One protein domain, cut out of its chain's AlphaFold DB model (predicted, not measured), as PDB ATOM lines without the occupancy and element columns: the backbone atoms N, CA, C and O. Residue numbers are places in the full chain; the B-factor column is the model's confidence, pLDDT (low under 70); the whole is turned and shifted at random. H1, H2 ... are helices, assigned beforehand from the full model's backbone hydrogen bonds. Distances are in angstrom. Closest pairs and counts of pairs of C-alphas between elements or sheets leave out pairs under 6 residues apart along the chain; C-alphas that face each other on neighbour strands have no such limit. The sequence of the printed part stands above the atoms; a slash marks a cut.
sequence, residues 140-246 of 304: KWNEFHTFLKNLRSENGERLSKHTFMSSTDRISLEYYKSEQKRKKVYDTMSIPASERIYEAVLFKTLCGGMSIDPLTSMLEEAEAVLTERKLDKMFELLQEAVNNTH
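AT A GLANCE: This is residues 140 to 246 of the 304 residues of an uncharacterized protein of Ruminococcus sp. CAG:624 (UniProt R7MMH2). You will see an open bundle of four helices with a two-helix arm at one side: H6, H1, H4 and H5 follow one another round the bundle, each running opposite ways to the one before, and the bundle is open between H5 and H6. The hairpin of H2 and H3 makes the arm and gives the longest axis its length, and residues 151 to 166, a long stretch with no named element, lead from H1 to it. The printed part has 107 residues with six named helices, H1 to H6 in order along the chain, and no named strand; the class is all helix. The whole is compact, with a radius of gyration of the C-alphas of 14.4 A, and spans 42 by 34 by 21 A.

HOW THE PARTS SIT: Start at the longest helix, H6, residues 228 to 243. With residues 234 to 241 alone it touches H1, residues 140 to 150; their closest C-alphas, of Ala 241 and Lys 140, are 4.8 A apart, and the helices run opposite ways at a shallow tilt of 29 degrees. Next look at H4, residues 193 to 206, which touches H1 with residues 194 to 198 alone. There the closest C-alphas, of Ser 194 and Leu 148, are 5.1 A apart, and the two run opposite ways at a shallow tilt of 25 degrees. H4 and H6 are close but not clearly touching, the C-alphas of Thr 205 and Val 242 coming closest at 7.0 A, at a steep tilt of 40 degrees, the same way. H5, residues 212 to 221, forms a helical hairpin with H4, which touches it with residues 197 to 201 alone; the closest C-alphas, of Ile 197 and Met 218, are 6.6 A apart, at a shallow tilt of 17 degrees, opposite ways. H5 is apart from H1 and H6. Farther out, H2, residues 167 to 175, and H3, residues 179 to 189, touch as a second helical hairpin, closest at the C-alphas of Leu 173 and Arg 182, 6.0 A, at a shallow tilt of 8 degrees, opposite ways. H2 and H5 are close but not clearly touching, with the C-alphas of Ser 167 and Glu 221 closest at 7.8 A. In H1 to H6 every O i to N i+4 pair is within hydrogen-bond range.

IN THESE COORDINATES: Find C-alpha 228 at (41.620, -18.497, 25.181); from there H6 runs 22.6 A to C-alpha 243 at (40.144, -32.559, 42.834). H4 measures 20.0 A, H1 15.5 A, H3 15.1 A, H5 14.3 A and H2 12.3 A. H1 begins at C-alpha 140, (37.566, -23.011, 44.747).

THE WHOLE: The C-alphas of Ser 178 and Arg 229 are the two farthest apart, 44.2 A. The printed part has no cut, and the link from H1 to H2 is long. Look at residues 210 to 211 for pLDDT under 70; the mean of the printed part is 93.0.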
ATOM      1  N   LYS A 140      37.381 -23.356  46.163       95.38
ATOM      2  CA  LYS A 140      37.566 -23.011  44.747       95.38
ATOM      3  C   LYS A 140      36.268 -22.952  43.950       95.38
ATOM      4  O   LYS A 140      36.198 -22.219  42.968       95.38
ATOM      5  N   TRP A 141      35.203 -23.609  44.411       96.31
ATOM      6  CA  TRP A 141      33.873 -23.436  43.825       96.31
ATOM      7  C   TRP A 141      33.375 -21.988  43.913       96.31
ATOM      8  O   TRP A 141      32.728 -21.515  42.982       96.31
ATOM      9  N   ASN A 142      33.733 -21.239  44.963       97.06
ATOM     10  CA  ASN A 142      33.375 -19.820  45.071       97.06
ATOM     11  C   ASN A 142      34.131 -18.957  44.051       97.06
ATOM     12  O   ASN A 142      33.561 -18.018  43.489       97.06
ATOM     13  N   GLU A 143      35.401 -19.279  43.790       97.62
ATOM     14  CA  GLU A 143      36.202 -18.623  42.753       97.62
ATOM     15  C   GLU A 143      35.644 -18.938  41.360       97.62
ATOM     16  O   GLU A 143      35.416 -18.014  40.581       97.62
ATOM     17  N   PHE A 144      35.329 -20.207  41.077       96.56
ATOM     18  CA  PHE A 144      34.687 -20.620  39.826       96.56
ATOM     19  C   PHE A 144      33.341 -19.916  39.609       96.56
ATOM     20  O   PHE A 144      33.068 -19.382  38.536       96.56
ATOM     21  N   HIS A 145      32.515 -19.823  40.647       97.31
ATOM     22  CA  HIS A 145      31.245 -19.114  40.559       97.31
ATOM     23  C   HIS A 145      31.437 -17.611  40.303       97.31
ATOM     24  O   HIS A 145      30.760 -17.009  39.465       97.31
ATOM     25  N   THR A 146      32.395 -16.991  40.993       98.25
ATOM     26  CA  THR A 146      32.750 -15.581  40.782       98.25
ATOM     27  C   THR A 146      33.272 -15.348  39.365       98.25
ATOM     28  O   THR A 146      32.939 -14.336  38.744       98.25
ATOM     29  N   PHE A 147      34.051 -16.286  38.827       97.44
ATOM     30  CA  PHE A 147      34.489 -16.279  37.437       97.44
ATOM     31  C   PHE A 147      33.286 -16.278  36.483       97.44
ATOM     32  O   PHE A 147      33.167 -15.354  35.677       97.44
ATOM     33  N   LEU A 148      32.339 -17.215  36.646       97.25
ATOM     34  CA  LEU A 148      31.120 -17.279  35.828       97.25
ATOM     35  C   LEU A 148      30.318 -15.973  35.883       97.25
ATOM     36  O   LEU A 148      29.930 -15.447  34.846       97.25
ATOM     37  N   LYS A 149      30.124 -15.391  37.073       98.19
ATOM     38  CA  LYS A 149      29.402 -14.114  37.260       98.19
ATOM     39  C   LYS A 149      29.996 -12.944  36.474       98.19
ATOM     40  O   LYS A 149      29.270 -12.007  36.134       98.19
ATOM     41  N   ASN A 150      31.302 -12.971  36.224       97.62
ATOM     42  CA  ASN A 150      32.031 -11.901  35.545       97.62
ATOM     43  C   ASN A 150      32.200 -12.127  34.039       97.62
ATOM     44  O   ASN A 150      32.615 -11.194  33.341       97.62
ATOM     45  N   LEU A 151      31.870 -13.317  33.527       97.25
ATOM     46  CA  LEU A 151      31.774 -13.539  32.090       97.25
ATOM     47  C   LEU A 151      30.702 -12.633  31.487       97.25
ATOM     48  O   LEU A 151      29.741 -12.238  32.156       97.25
ATOM     49  N   ARG A 152      30.903 -12.283  30.217       97.25
ATOM     50  CA  ARG A 152      29.952 -11.487  29.449       97.25
ATOM     51  C   ARG A 152      29.341 -12.334  28.352       97.25
ATOM     52  O   ARG A 152      30.066 -13.138  27.780       97.25
ATOM     53  N   SER A 153      28.067 -12.127  28.069       96.94
ATOM     54  CA  SER A 153      27.413 -12.617  26.858       96.94
ATOM     55  C   SER A 153      27.829 -11.786  25.634       96.94
ATOM     56  O   SER A 153      28.433 -10.716  25.781       96.94
ATOM     57  N   GLU A 154      27.500 -12.244  24.425       96.00
ATOM     58  CA  GLU A 154      27.792 -11.543  23.162       96.00
ATOM     59  C   GLU A 154      27.192 -10.131  23.108       96.00
ATOM     60  O   GLU A 154      27.813  -9.199  22.598       96.00
ATOM     61  N   ASN A 155      26.028  -9.928  23.732       93.88
ATOM     62  CA  ASN A 155      25.396  -8.611  23.872       93.88
ATOM     63  C   ASN A 155      26.080  -7.686  24.913       93.88
ATOM     64  O   ASN A 155      25.629  -6.565  25.150       93.88
ATOM     65  N   GLY A 156      27.152  -8.150  25.563       95.56
ATOM     66  CA  GLY A 156      27.938  -7.405  26.541       95.56
ATOM     67  C   GLY A 156      27.412  -7.442  27.980       95.56
ATOM     68  O   GLY A 156      28.079  -6.900  28.869       95.56
ATOM     69  N   GLU A 157      26.272  -8.072  28.263       97.38
ATOM     70  CA  GLU A 157      25.739  -8.225  29.621       97.38
ATOM     71  C   GLU A 157      26.580  -9.205  30.457       97.38
ATOM     72  O   GLU A 157      27.208 -10.110  29.927       97.38
ATOM     73  N   ARG A 158      26.644  -9.031  31.785       97.94
ATOM     74  CA  ARG A 158      27.300 -10.019  32.662       97.94
ATOM     75  C   ARG A 158      26.398 -11.235  32.863       97.94
ATOM     76  O   ARG A 158      25.210 -11.058  33.117       97.94
ATOM     77  N   LEU A 159      26.964 -12.441  32.928       98.06
ATOM     78  CA  LEU A 159      26.194 -13.667  33.204       98.06
ATOM     79  C   LEU A 159      25.528 -13.695  34.592       98.06
ATOM     80  O   LEU A 159      24.688 -14.551  34.867       98.06
ATOM     81  N   SER A 160      25.872 -12.763  35.484       98.06
ATOM     82  CA  SER A 160      25.140 -12.524  36.736       98.06
ATOM     83  C   SER A 160      23.781 -11.837  36.560       98.06
ATOM     84  O   SER A 160      23.028 -11.739  37.526       98.06
ATOM     85  N   LYS A 161      23.471 -11.350  35.355       97.56
ATOM     86  CA  LYS A 161      22.201 -10.703  34.989       97.56
ATOM     87  C   LYS A 161      21.569 -11.316  33.742       97.56
ATOM     88  O   LYS A 161      20.349 -11.384  33.662       97.56
ATOM     89  N   HIS A 162      22.406 -11.790  32.823       97.56
ATOM     90  CA  HIS A 162      21.973 -12.458  31.608       97.56
ATOM     91  C   HIS A 162      21.196 -13.740  31.918       97.56
ATOM     92  O   HIS A 162      21.561 -14.495  32.823       97.56
ATOM     93  N   THR A 163      20.157 -14.004  31.135       96.88
ATOM     94  CA  THR A 163      19.370 -15.237  31.161       96.88
ATOM     95  C   THR A 163      19.308 -15.822  29.759       96.88
ATOM     96  O   THR A 163      19.422 -15.104  28.769       96.88
ATOM     97  N   PHE A 164      19.123 -17.136  29.670       95.44
ATOM     98  CA  PHE A 164      19.120 -17.846  28.396       95.44
ATOM     99  C   PHE A 164      18.108 -18.992  28.402       95.44
ATOM    100  O   PHE A 164      17.672 -19.457  29.459       95.44
ATOM    101  N   MET A 165      17.735 -19.457  27.211       94.88
ATOM    102  CA  MET A 165      16.879 -20.628  27.030       94.88
ATOM    103  C   MET A 165      17.713 -21.788  26.486       94.88
ATOM    104  O   MET A 165      18.051 -21.801  25.300       94.88
ATOM    105  N   SER A 166      17.990 -22.768  27.345       92.88
ATOM    106  CA  SER A 166      18.757 -23.960  26.974       92.88
ATOM    107  C   SER A 166      17.981 -24.867  26.021       92.88
ATOM    108  O   SER A 166      16.745 -24.826  25.959       92.88
ATOM    109  N   SER A 167      18.684 -25.759  25.327       91.50
ATOM    110  CA  SER A 167      18.060 -26.857  24.575       91.50
ATOM    111  C   SER A 167      17.115 -27.697  25.448       91.50
ATOM    112  O   SER A 167      16.013 -28.045  25.023       91.50
ATOM    113  N   THR A 168      17.491 -27.947  26.706       88.88
ATOM    114  CA  THR A 168      16.670 -28.704  27.667       88.88
ATOM    115  C   THR A 168      15.380 -27.962  28.035       88.88
ATOM    116  O   THR A 168      14.326 -28.592  28.174       88.88
ATOM    117  N   ASP A 169      15.425 -26.632  28.152       93.75
ATOM    118  CA  ASP A 169      14.232 -25.815  28.407       93.75
ATOM    119  C   ASP A 169      13.261 -25.895  27.225       93.75
ATOM    120  O   ASP A 169      12.063 -26.093  27.433       93.75
ATOM    121  N   ARG A 170      13.774 -25.812  25.987       93.75
ATOM    122  CA  ARG A 170      12.963 -25.931  24.760       93.75
ATOM    123  C   ARG A 170      12.245 -27.275  24.708       93.75
ATOM    124  O   ARG A 170      11.019 -27.301  24.622       93.75
ATOM    125  N   ILE A 171      12.986 -28.372  24.881       92.25
ATOM    126  CA  ILE A 171      12.423 -29.732  24.918       92.25
ATOM    127  C   ILE A 171      11.367 -29.849  26.025       92.25
ATOM    128  O   ILE A 171      10.289 -30.402  25.812       92.25
ATOM    129  N   SER A 172      11.637 -29.287  27.205       91.56
ATOM    130  CA  SER A 172      10.692 -29.312  28.328       91.56
ATOM    131  C   SER A 172       9.410 -28.533  28.025       91.56
ATOM    132  O   SER A 172       8.320 -28.984  28.382       91.56
ATOM    133  N   LEU A 173       9.506 -27.377  27.364       93.94
ATOM    134  CA  LEU A 173       8.346 -26.589  26.946       93.94
ATOM    135  C   LEU A 173       7.567 -27.275  25.817       93.94
ATOM    136  O   LEU A 173       6.349 -27.148  25.778       93.94
ATOM    137  N   GLU A 174       8.208 -28.016  24.922       93.75
ATOM    138  CA  GLU A 174       7.502 -28.809  23.906       93.75
ATOM    139  C   GLU A 174       6.778 -30.011  24.529       93.75
ATOM    140  O   GLU A 174       5.632 -30.312  24.190       93.75
ATOM    141  N   TYR A 175       7.419 -30.667  25.498       90.81
ATOM    142  CA  TYR A 175       6.886 -31.849  26.168       90.81
ATOM    143  C   TYR A 175       5.750 -31.523  27.154       90.81
ATOM    144  O   TYR A 175       4.718 -32.204  27.193       90.81
ATOM    145  N   TYR A 176       5.909 -30.489  27.986       91.94
ATOM    146  CA  TYR A 176       4.943 -30.171  29.033       91.94
ATOM    147  C   TYR A 176       3.736 -29.388  28.507       91.94
ATOM    148  O   TYR A 176       3.807 -28.199  28.193       91.94
ATOM    149  N   LYS A 177       2.571 -30.044  28.549       91.00
ATOM    150  CA  LYS A 177       1.266 -29.434  28.236       91.00
ATOM    151  C   LYS A 177       0.655 -28.646  29.404       91.00
ATOM    152  O   LYS A 177      -0.138 -27.740  29.189       91.00
ATOM    153  N   SER A 178       1.002 -28.994  30.644       93.50
ATOM    154  CA  SER A 178       0.468 -28.348  31.852       93.50
ATOM    155  C   SER A 178       1.065 -26.955  32.057       93.50
ATOM    156  O   SER A 178       2.285 -26.821  32.146       93.50
ATOM    157  N   GLU A 179       0.212 -25.946  32.243       93.94
ATOM    158  CA  GLU A 179       0.627 -24.569  32.540       93.94
ATOM    159  C   GLU A 179       1.513 -24.490  33.792       93.94
ATOM    160  O   GLU A 179       2.562 -23.853  33.779       93.94
ATOM    161  N   GLN A 180       1.168 -25.233  34.849       92.81
ATOM    162  CA  GLN A 180       1.960 -25.275  36.079       92.81
ATOM    163  C   GLN A 180       3.363 -25.859  35.855       92.81
ATOM    164  O   GLN A 180       4.329 -25.381  36.450       92.81
ATOM    165  N   LYS A 181       3.499 -26.898  35.017       91.50
ATOM    166  CA  LYS A 181       4.816 -27.470  34.688       91.50
ATOM    167  C   LYS A 181       5.636 -26.509  33.827       91.50
ATOM    168  O   LYS A 181       6.808 -26.308  34.124       91.50
ATOM    169  N   ARG A 182       5.014 -25.867  32.834       94.00
ATOM    170  CA  ARG A 182       5.660 -24.849  31.989       94.00
ATOM    171  C   ARG A 182       6.119 -23.637  32.796       94.00
ATOM    172  O   ARG A 182       7.242 -23.190  32.608       94.00
ATOM    173  N   LYS A 183       5.305 -23.162  33.747       95.19
ATOM    174  CA  LYS A 183       5.676 -22.073  34.664       95.19
ATOM    175  C   LYS A 183       6.988 -22.370  35.388       95.19
ATOM    176  O   LYS A 183       7.864 -21.525  35.391       95.19
ATOM    177  N   LYS A 184       7.179 -23.595  35.890       92.44
ATOM    178  CA  LYS A 184       8.443 -23.997  36.533       92.44
ATOM    179  C   LYS A 184       9.650 -23.940  35.589       92.44
ATOM    180  O   LYS A 184      10.759 -23.688  36.055       92.44
ATOM    181  N   VAL A 185       9.454 -24.199  34.294       93.81
ATOM    182  CA  VAL A 185      10.521 -24.044  33.291       93.81
ATOM    183  C   VAL A 185      10.861 -22.562  33.132       93.81
ATOM    184  O   VAL A 185      12.023 -22.203  33.268       93.81
ATOM    185  N   TYR A 186       9.862 -21.687  32.979       95.25
ATOM    186  CA  TYR A 186      10.085 -20.235  32.924       95.25
ATOM    187  C   TYR A 186      10.718 -19.670  34.204       95.25
ATOM    188  O   TYR A 186      11.630 -18.852  34.119       95.25
ATOM    189  N   ASP A 187      10.301 -20.149  35.377       94.94
ATOM    190  CA  ASP A 187      10.909 -19.774  36.656       94.94
ATOM    191  C   ASP A 187      12.407 -20.146  36.653       94.94
ATOM    192  O   ASP A 187      13.248 -19.344  37.048       94.94
ATOM    193  N   THR A 188      12.762 -21.317  36.110       92.00
ATOM    194  CA  THR A 188      14.165 -21.752  35.965       92.00
ATOM    195  C   THR A 188      14.926 -20.885  34.958       92.00
ATOM    196  O   THR A 188      16.067 -20.516  35.209       92.00
ATOM    197  N   MET A 189      14.295 -20.514  33.840       93.62
ATOM    198  CA  MET A 189      14.882 -19.629  32.826       93.62
ATOM    199  C   MET A 189      15.154 -18.217  33.356       93.62
ATOM    200  O   MET A 189      16.043 -17.546  32.847       93.62
ATOM    201  N   SER A 190      14.414 -17.758  34.371       94.94
ATOM    202  CA  SER A 190      14.625 -16.435  34.973       94.94
ATOM    203  C   SER A 190      15.830 -16.364  35.921       94.94
ATOM    204  O   SER A 190      16.233 -15.273  36.324       94.94
ATOM    205  N   ILE A 191      16.425 -17.509  36.264       96.94
ATOM    206  CA  ILE A 191      17.652 -17.576  37.062       96.94
ATOM    207  C   ILE A 191      18.840 -17.103  36.200       96.94
ATOM    208  O   ILE A 191      18.961 -17.550  35.054       96.94
ATOM    209  N   PRO A 192      19.747 -16.255  36.729       97.94
ATOM    210  CA  PRO A 192      20.932 -15.811  35.999       97.94
ATOM    211  C   PRO A 192      21.763 -16.969  35.442       97.94
ATOM    212  O   PRO A 192      21.975 -17.980  36.116       97.94
ATOM    213  N   ALA A 193      22.291 -16.798  34.229       97.50
ATOM    214  CA  ALA A 193      23.062 -17.809  33.514       97.50
ATOM    215  C   ALA A 193      24.224 -18.358  34.355       97.50
ATOM    216  O   ALA A 193      24.425 -19.567  34.423       97.50
ATOM    217  N   SER A 194      24.940 -17.477  35.063       97.25
ATOM    218  CA  SER A 194      26.041 -17.863  35.957       97.25
ATOM    219  C   SER A 194      25.624 -18.840  37.061       97.25
ATOM    220  O   SER A 194      26.340 -19.810  37.294       97.25
ATOM    221  N   GLU A 195      24.468 -18.628  37.693       97.50
ATOM    222  CA  GLU A 195      23.938 -19.502  38.747       97.50
ATOM    223  C   GLU A 195      23.485 -20.843  38.150       97.50
ATOM    224  O   GLU A 195      23.842 -21.908  38.653       97.50
ATOM    225  N   ARG A 196      22.780 -20.810  37.010       95.12
ATOM    226  CA  ARG A 196      22.316 -22.026  36.319       95.12
ATOM    227  C   ARG A 196      23.471 -22.929  35.890       95.12
ATOM    228  O   ARG A 196      23.407 -24.142  36.088       95.12
ATOM    229  N   ILE A 197      24.514 -22.345  35.300       95.06
ATOM    230  CA  ILE A 197      25.715 -23.073  34.872       95.06
ATOM    231  C   ILE A 197      26.447 -23.620  36.098       95.06
ATOM    232  O   ILE A 197      26.780 -24.803  36.127       95.06
ATOM    233  N   TYR A 198      26.643 -22.797  37.133       95.94
ATOM    234  CA  TYR A 198      27.302 -23.211  38.369       95.94
ATOM    235  C   TYR A 198      26.616 -24.422  39.016       95.94
ATOM    236  O   TYR A 198      27.271 -25.431  39.273       95.94
ATOM    237  N   GLU A 199      25.300 -24.355  39.240       94.25
ATOM    238  CA  GLU A 199      24.549 -25.440  39.878       94.25
ATOM    239  C   GLU A 199      24.573 -26.726  39.047       94.25
ATOM    240  O   GLU A 199      24.758 -27.814  39.599       94.25
ATOM    241  N   ALA A 200      24.433 -26.613  37.722       92.25
ATOM    242  CA  ALA A 200      24.470 -27.761  36.825       92.25
ATOM    243  C   ALA A 200      25.842 -28.451  36.836       92.25
ATOM    244  O   ALA A 200      25.913 -29.679  36.938       92.25
ATOM    245  N   VAL A 201      26.926 -27.673  36.762       93.19
ATOM    246  CA  VAL A 201      28.301 -28.191  36.787       93.19
ATOM    247  C   VAL A 201      28.614 -28.815  38.138       93.19
ATOM    248  O   VAL A 201      29.098 -29.946  38.185       93.19
ATOM    249  N   LEU A 202      28.290 -28.131  39.238       94.38
ATOM    250  CA  LEU A 202      28.509 -28.649  40.583       94.38
ATOM    251  C   LEU A 202      27.767 -29.973  40.789       94.38
ATOM    252  O   LEU A 202      28.368 -30.959  41.207       94.38
ATOM    253  N   PHE A 203      26.477 -30.025  40.450       94.31
ATOM    254  CA  PHE A 203      25.679 -31.239  40.602       94.31
ATOM    255  C   PHE A 203      26.243 -32.408  39.783       94.31
ATOM    256  O   PHE A 203      26.444 -33.496  40.327       94.31
ATOM    257  N   LYS A 204      26.552 -32.184  38.497       92.12
ATOM    258  CA  LYS A 204      27.167 -33.207  37.634       92.12
ATOM    259  C   LYS A 204      28.500 -33.693  38.193       92.12
ATOM    260  O   LYS A 204      28.748 -34.895  38.194       92.12
ATOM    261  N   THR A 205      29.313 -32.782  38.718       92.94
ATOM    262  CA  THR A 205      30.596 -33.112  39.347       92.94
ATOM    263  C   THR A 205      30.412 -34.035  40.541       92.94
ATOM    264  O   THR A 205      31.055 -35.077  40.606       92.94
ATOM    265  N   LEU A 206      29.502 -33.693  41.460       95.50
ATOM    266  CA  LEU A 206      29.225 -34.516  42.639       95.50
ATOM    267  C   LEU A 206      28.779 -35.934  42.259       95.50
ATOM    268  O   LEU A 206      29.129 -36.890  42.952       95.50
ATOM    269  N   CYS A 207      28.056 -36.070  41.144       93.75
ATOM    270  CA  CYS A 207      27.606 -37.355  40.612       93.75
ATOM    271  C   CYS A 207      28.692 -38.131  39.844       93.75
ATOM    272  O   CYS A 207      28.435 -39.265  39.463       93.75
ATOM    273  N   GLY A 208      29.872 -37.552  39.602       87.88
ATOM    274  CA  GLY A 208      30.954 -38.171  38.823       87.88
ATOM    275  C   GLY A 208      30.863 -37.959  37.308       87.88
ATOM    276  O   GLY A 208      31.641 -38.538  36.562       87.88
ATOM    277  N   GLY A 209      29.937 -37.116  36.846       77.31
ATOM    278  CA  GLY A 209      29.678 -36.840  35.431       77.31
ATOM    279  C   GLY A 209      30.271 -35.524  34.927       77.31
ATOM    280  O   GLY A 209      29.636 -34.867  34.101       77.31
ATOM    281  N   MET A 210      31.426 -35.081  35.439       66.56
ATOM    282  CA  MET A 210      32.090 -33.923  34.836       66.56
ATOM    283  C   MET A 210      32.679 -34.328  33.481       66.56
ATOM    284  O   MET A 210      33.746 -34.930  33.416       66.56
ATOM    285  N   SER A 211      32.000 -33.945  32.406       63.59
ATOM    286  CA  SER A 211      32.611 -33.787  31.089       63.59
ATOM    287  C   SER A 211      32.706 -32.301  30.746       63.59
ATOM    288  O   SER A 211      31.913 -31.484  31.223       63.59
ATOM    289  N   ILE A 212      33.718 -31.948  29.956       71.56
ATOM    290  CA  ILE A 212      33.942 -30.575  29.490       71.56
ATOM    291  C   ILE A 212      32.831 -30.172  28.510       71.56
ATOM    292  O   ILE A 212      32.316 -29.063  28.610       71.56
ATOM    293  N   ASP A 213      32.385 -31.099  27.657       75.44
ATOM    294  CA  ASP A 213      31.425 -30.804  26.585       75.44
ATOM    295  C   ASP A 213      30.096 -30.215  27.091       75.44
ATOM    296  O   ASP A 213      29.661 -29.188  26.581       75.44
ATOM    297  N   PRO A 214      29.433 -30.750  28.136       79.38
ATOM    298  CA  PRO A 214      28.197 -30.150  28.625       79.38
ATOM    299  C   PRO A 214      28.391 -28.782  29.281       79.38
ATOM    300  O   PRO A 214      27.429 -28.023  29.354       79.38
ATOM    301  N   LEU A 215      29.584 -28.472  29.798       86.94
ATOM    302  CA  LEU A 215      29.891 -27.132  30.295       86.94
ATOM    303  C   LEU A 215      30.044 -26.160  29.125       86.94
ATOM    304  O   LEU A 215      29.421 -25.100  29.142       86.94
ATOM    305  N   THR A 216      30.836 -26.521  28.115       87.25
ATOM    306  CA  THR A 216      31.034 -25.668  26.938       87.25
ATOM    307  C   THR A 216      29.716 -25.445  26.205       87.25
ATOM    308  O   THR A 216      29.385 -24.295  25.943       87.25
ATOM    309  N   SER A 217      28.882 -26.477  26.032       89.25
ATOM    310  CA  SER A 217      27.540 -26.319  25.451       89.25
ATOM    311  C   SER A 217      26.654 -25.355  26.247       89.25
ATOM    312  O   SER A 217      25.961 -24.536  25.656       89.25
ATOM    313  N   MET A 218      26.667 -25.401  27.585       91.62
ATOM    314  CA  MET A 218      25.871 -24.457  28.387       91.62
ATOM    315  C   MET A 218      26.403 -23.019  28.312       91.62
ATOM    316  O   MET A 218      25.620 -22.076  28.404       91.62
ATOM    317  N   LEU A 219      27.718 -22.841  28.175       94.56
ATOM    318  CA  LEU A 219      28.333 -21.527  27.978       94.56
ATOM    319  C   LEU A 219      28.006 -20.966  26.590       94.56
ATOM    320  O   LEU A 219      27.689 -19.785  26.487       94.56
ATOM    321  N   GLU A 220      28.019 -21.807  25.556       94.50
ATOM    322  CA  GLU A 220      27.600 -21.461  24.194       94.50
ATOM    323  C   GLU A 220      26.113 -21.086  24.135       94.50
ATOM    324  O   GLU A 220      25.763 -20.047  23.586       94.50
ATOM    325  N   GLU A 221      25.230 -21.871  24.764       95.19
ATOM    326  CA  GLU A 221      23.796 -21.557  24.856       95.19
ATOM    327  C   GLU A 221      23.512 -20.257  25.628       95.19
ATOM    328  O   GLU A 221      22.483 -19.620  25.400       95.19
ATOM    329  N   ALA A 222      24.404 -19.878  26.547       96.00
ATOM    330  CA  ALA A 222      24.373 -18.608  27.270       96.00
ATOM    331  C   ALA A 222      25.143 -17.483  26.554       96.00
ATOM    332  O   ALA A 222      25.389 -16.434  27.156       96.00
ATOM    333  N   GLU A 223      25.563 -17.717  25.305       96.62
ATOM    334  CA  GLU A 223      26.278 -16.765  24.449       96.62
ATOM    335  C   GLU A 223      27.540 -16.200  25.126       96.62
ATOM    336  O   GLU A 223      27.899 -15.036  24.950       96.62
ATOM    337  N   ALA A 224      28.202 -16.990  25.975       96.69
ATOM    338  CA  ALA A 224      29.309 -16.522  26.798       96.69
ATOM    339  C   ALA A 224      30.574 -16.253  25.964       96.69
ATOM    340  O   ALA A 224      31.129 -17.137  25.316       96.69
ATOM    341  N   VAL A 225      31.114 -15.039  26.074       94.06
ATOM    342  CA  VAL A 225      32.342 -14.616  25.392       94.06
ATOM    343  C   VAL A 225      33.576 -15.049  26.184       94.06
ATOM    344  O   VAL A 225      33.984 -14.425  27.184       94.06
ATOM    345  N   LEU A 226      34.213 -16.103  25.681       90.50
ATOM    346  CA  LEU A 226      35.412 -16.719  26.235       90.50
ATOM    347  C   LEU A 226      36.604 -16.492  25.301       90.50
ATOM    348  O   LEU A 226      36.635 -16.951  24.169       90.50
ATOM    349  N   THR A 227      37.605 -15.765  25.793       91.44
ATOM    350  CA  THR A 227      38.933 -15.727  25.169       91.44
ATOM    351  C   THR A 227      39.705 -16.977  25.582       91.44
ATOM    352  O   THR A 227      39.450 -17.492  26.669       91.44
ATOM    353  N   GLU A 228      40.725 -17.378  24.828       90.38
ATOM    354  CA  GLU A 228      41.620 -18.497  25.181       90.38
ATOM    355  C   GLU A 228      42.111 -18.417  26.640       90.38
ATOM    356  O   GLU A 228      41.812 -19.280  27.455       90.38
ATOM    357  N   ARG A 229      42.641 -17.256  27.052       92.25
ATOM    358  CA  ARG A 229      43.057 -17.007  28.445       92.25
ATOM    359  C   ARG A 229      41.958 -17.218  29.504       92.25
ATOM    360  O   ARG A 229      42.253 -17.518  30.659       92.25
ATOM    361  N   LYS A 230      40.687 -16.984  29.160       92.94
ATOM    362  CA  LYS A 230      39.557 -17.210  30.080       92.94
ATOM    363  C   LYS A 230      39.207 -18.693  30.142       92.94
ATOM    364  O   LYS A 230      38.829 -19.146  31.217       92.94
ATOM    365  N   LEU A 231      39.330 -19.417  29.030       90.94
ATOM    366  CA  LEU A 231      39.161 -20.868  28.997       90.94
ATOM    367  C   LEU A 231      40.208 -21.541  29.886       90.94
ATOM    368  O   LEU A 231      39.825 -22.290  30.779       90.94
ATOM    369  N   ASP A 232      41.484 -21.179  29.748       91.56
ATOM    370  CA  ASP A 232      42.557 -21.729  30.591       91.56
ATOM    371  C   ASP A 232      42.271 -21.506  32.077       91.56
ATOM    372  O   ASP A 232      42.322 -22.433  32.888       91.56
ATOM    373  N   LYS A 233      41.874 -20.276  32.436       93.75
ATOM    374  CA  LYS A 233      41.552 -19.959  33.829       93.75
ATOM    375  C   LYS A 233      40.342 -20.740  34.341       93.75
ATOM    376  O   LYS A 233      40.300 -21.112  35.512       93.75
ATOM    377  N   MET A 234      39.348 -20.970  33.487       92.56
ATOM    378  CA  MET A 234      38.176 -21.768  33.827       92.56
ATOM    379  C   MET A 234      38.567 -23.217  34.133       92.56
ATOM    380  O   MET A 234      38.116 -23.758  35.143       92.56
ATOM    381  N   PHE A 235      39.412 -23.823  33.293       90.31
ATOM    382  CA  PHE A 235      39.880 -25.195  33.481       90.31
ATOM    383  C   PHE A 235      40.701 -25.355  34.756       90.31
ATOM    384  O   PHE A 235      40.429 -26.273  35.526       90.31
ATOM    385  N   GLU A 236      41.624 -24.431  35.028       92.19
ATOM    386  CA  GLU A 236      42.408 -24.408  36.268       92.19
ATOM    387  C   GLU A 236      41.489 -24.377  37.502       92.19
ATOM    388  O   GLU A 236      41.583 -25.232  38.385       92.19
ATOM    389  N   LEU A 237      40.536 -23.435  37.537       94.06
ATOM    390  CA  LEU A 237      39.598 -23.294  38.655       94.06
ATOM    391  C   LEU A 237      38.744 -24.548  38.855       94.06
ATOM    392  O   LEU A 237      38.533 -24.970  39.993       94.06
ATOM    393  N   LEU A 238      38.249 -25.141  37.768       91.81
ATOM    394  CA  LEU A 238      37.443 -26.356  37.832       91.81
ATOM    395  C   LEU A 238      38.256 -27.552  38.301       91.81
ATOM    396  O   LEU A 238      37.808 -28.264  39.193       91.81
ATOM    397  N   GLN A 239      39.447 -27.758  37.749       90.50
ATOM    398  CA  GLN A 239      40.307 -28.868  38.130       90.50
ATOM    399  C   GLN A 239      40.649 -28.805  39.623       90.50
ATOM    400  O   GLN A 239      40.483 -29.797  40.335       90.50
ATOM    401  N   GLU A 240      41.047 -27.633  40.126       93.50
ATOM    402  CA  GLU A 240      41.316 -27.435  41.554       93.50
ATOM    403  C   GLU A 240      40.065 -27.640  42.419       93.50
ATOM    404  O   GLU A 240      40.144 -28.239  43.498       93.50
ATOM    405  N   ALA A 241      38.905 -27.162  41.961       94.44
ATOM    406  CA  ALA A 241      37.646 -27.322  42.676       94.44
ATOM    407  C   ALA A 241      37.216 -28.791  42.767       94.44
ATOM    408  O   ALA A 241      36.819 -29.243  43.837       94.44
ATOM    409  N   VAL A 242      37.324 -29.549  41.678       92.94
ATOM    410  CA  VAL A 242      36.919 -30.960  41.596       92.94
ATOM    411  C   VAL A 242      37.830 -31.844  42.419       92.94
ATOM    412  O   VAL A 242      37.355 -32.636  43.232       92.94
ATOM    413  N   ASN A 243      39.140 -31.691  42.229       93.12
ATOM    414  CA  ASN A 243      40.144 -32.559  42.834       93.12
ATOM    415  C   ASN A 243      40.138 -32.499  44.367       93.12
ATOM    416  O   ASN A 243      40.575 -33.450  45.012       93.12
ATOM    417  N   ASN A 244      39.597 -31.416  44.933       95.00
ATOM    418  CA  ASN A 244      39.509 -31.167  46.370       95.00
ATOM    419  C   ASN A 244      38.063 -31.142  46.905       95.00
ATOM    420  O   ASN A 244      37.839 -30.691  48.025       95.00
ATOM    421  N   THR A 245      37.074 -31.592  46.128       96.12
ATOM    422  CA  THR A 245      35.685 -31.737  46.593       96.12
ATOM    423  C   THR A 245      35.398 -33.191  46.945       96.12
ATOM    424  O   THR A 245      35.772 -34.101  46.211       96.12
ATOM    425  N   HIS A 246      34.683 -33.412  48.048       97.31
ATOM    426  CA  HIS A 246      34.198 -34.733  48.439       97.31
ATOM    427  C   HIS A 246      33.019 -35.144  47.545       97.31
ATOM    428  O   HIS A 246      31.930 -34.567  47.621       97.31
TER     429      HIS A 246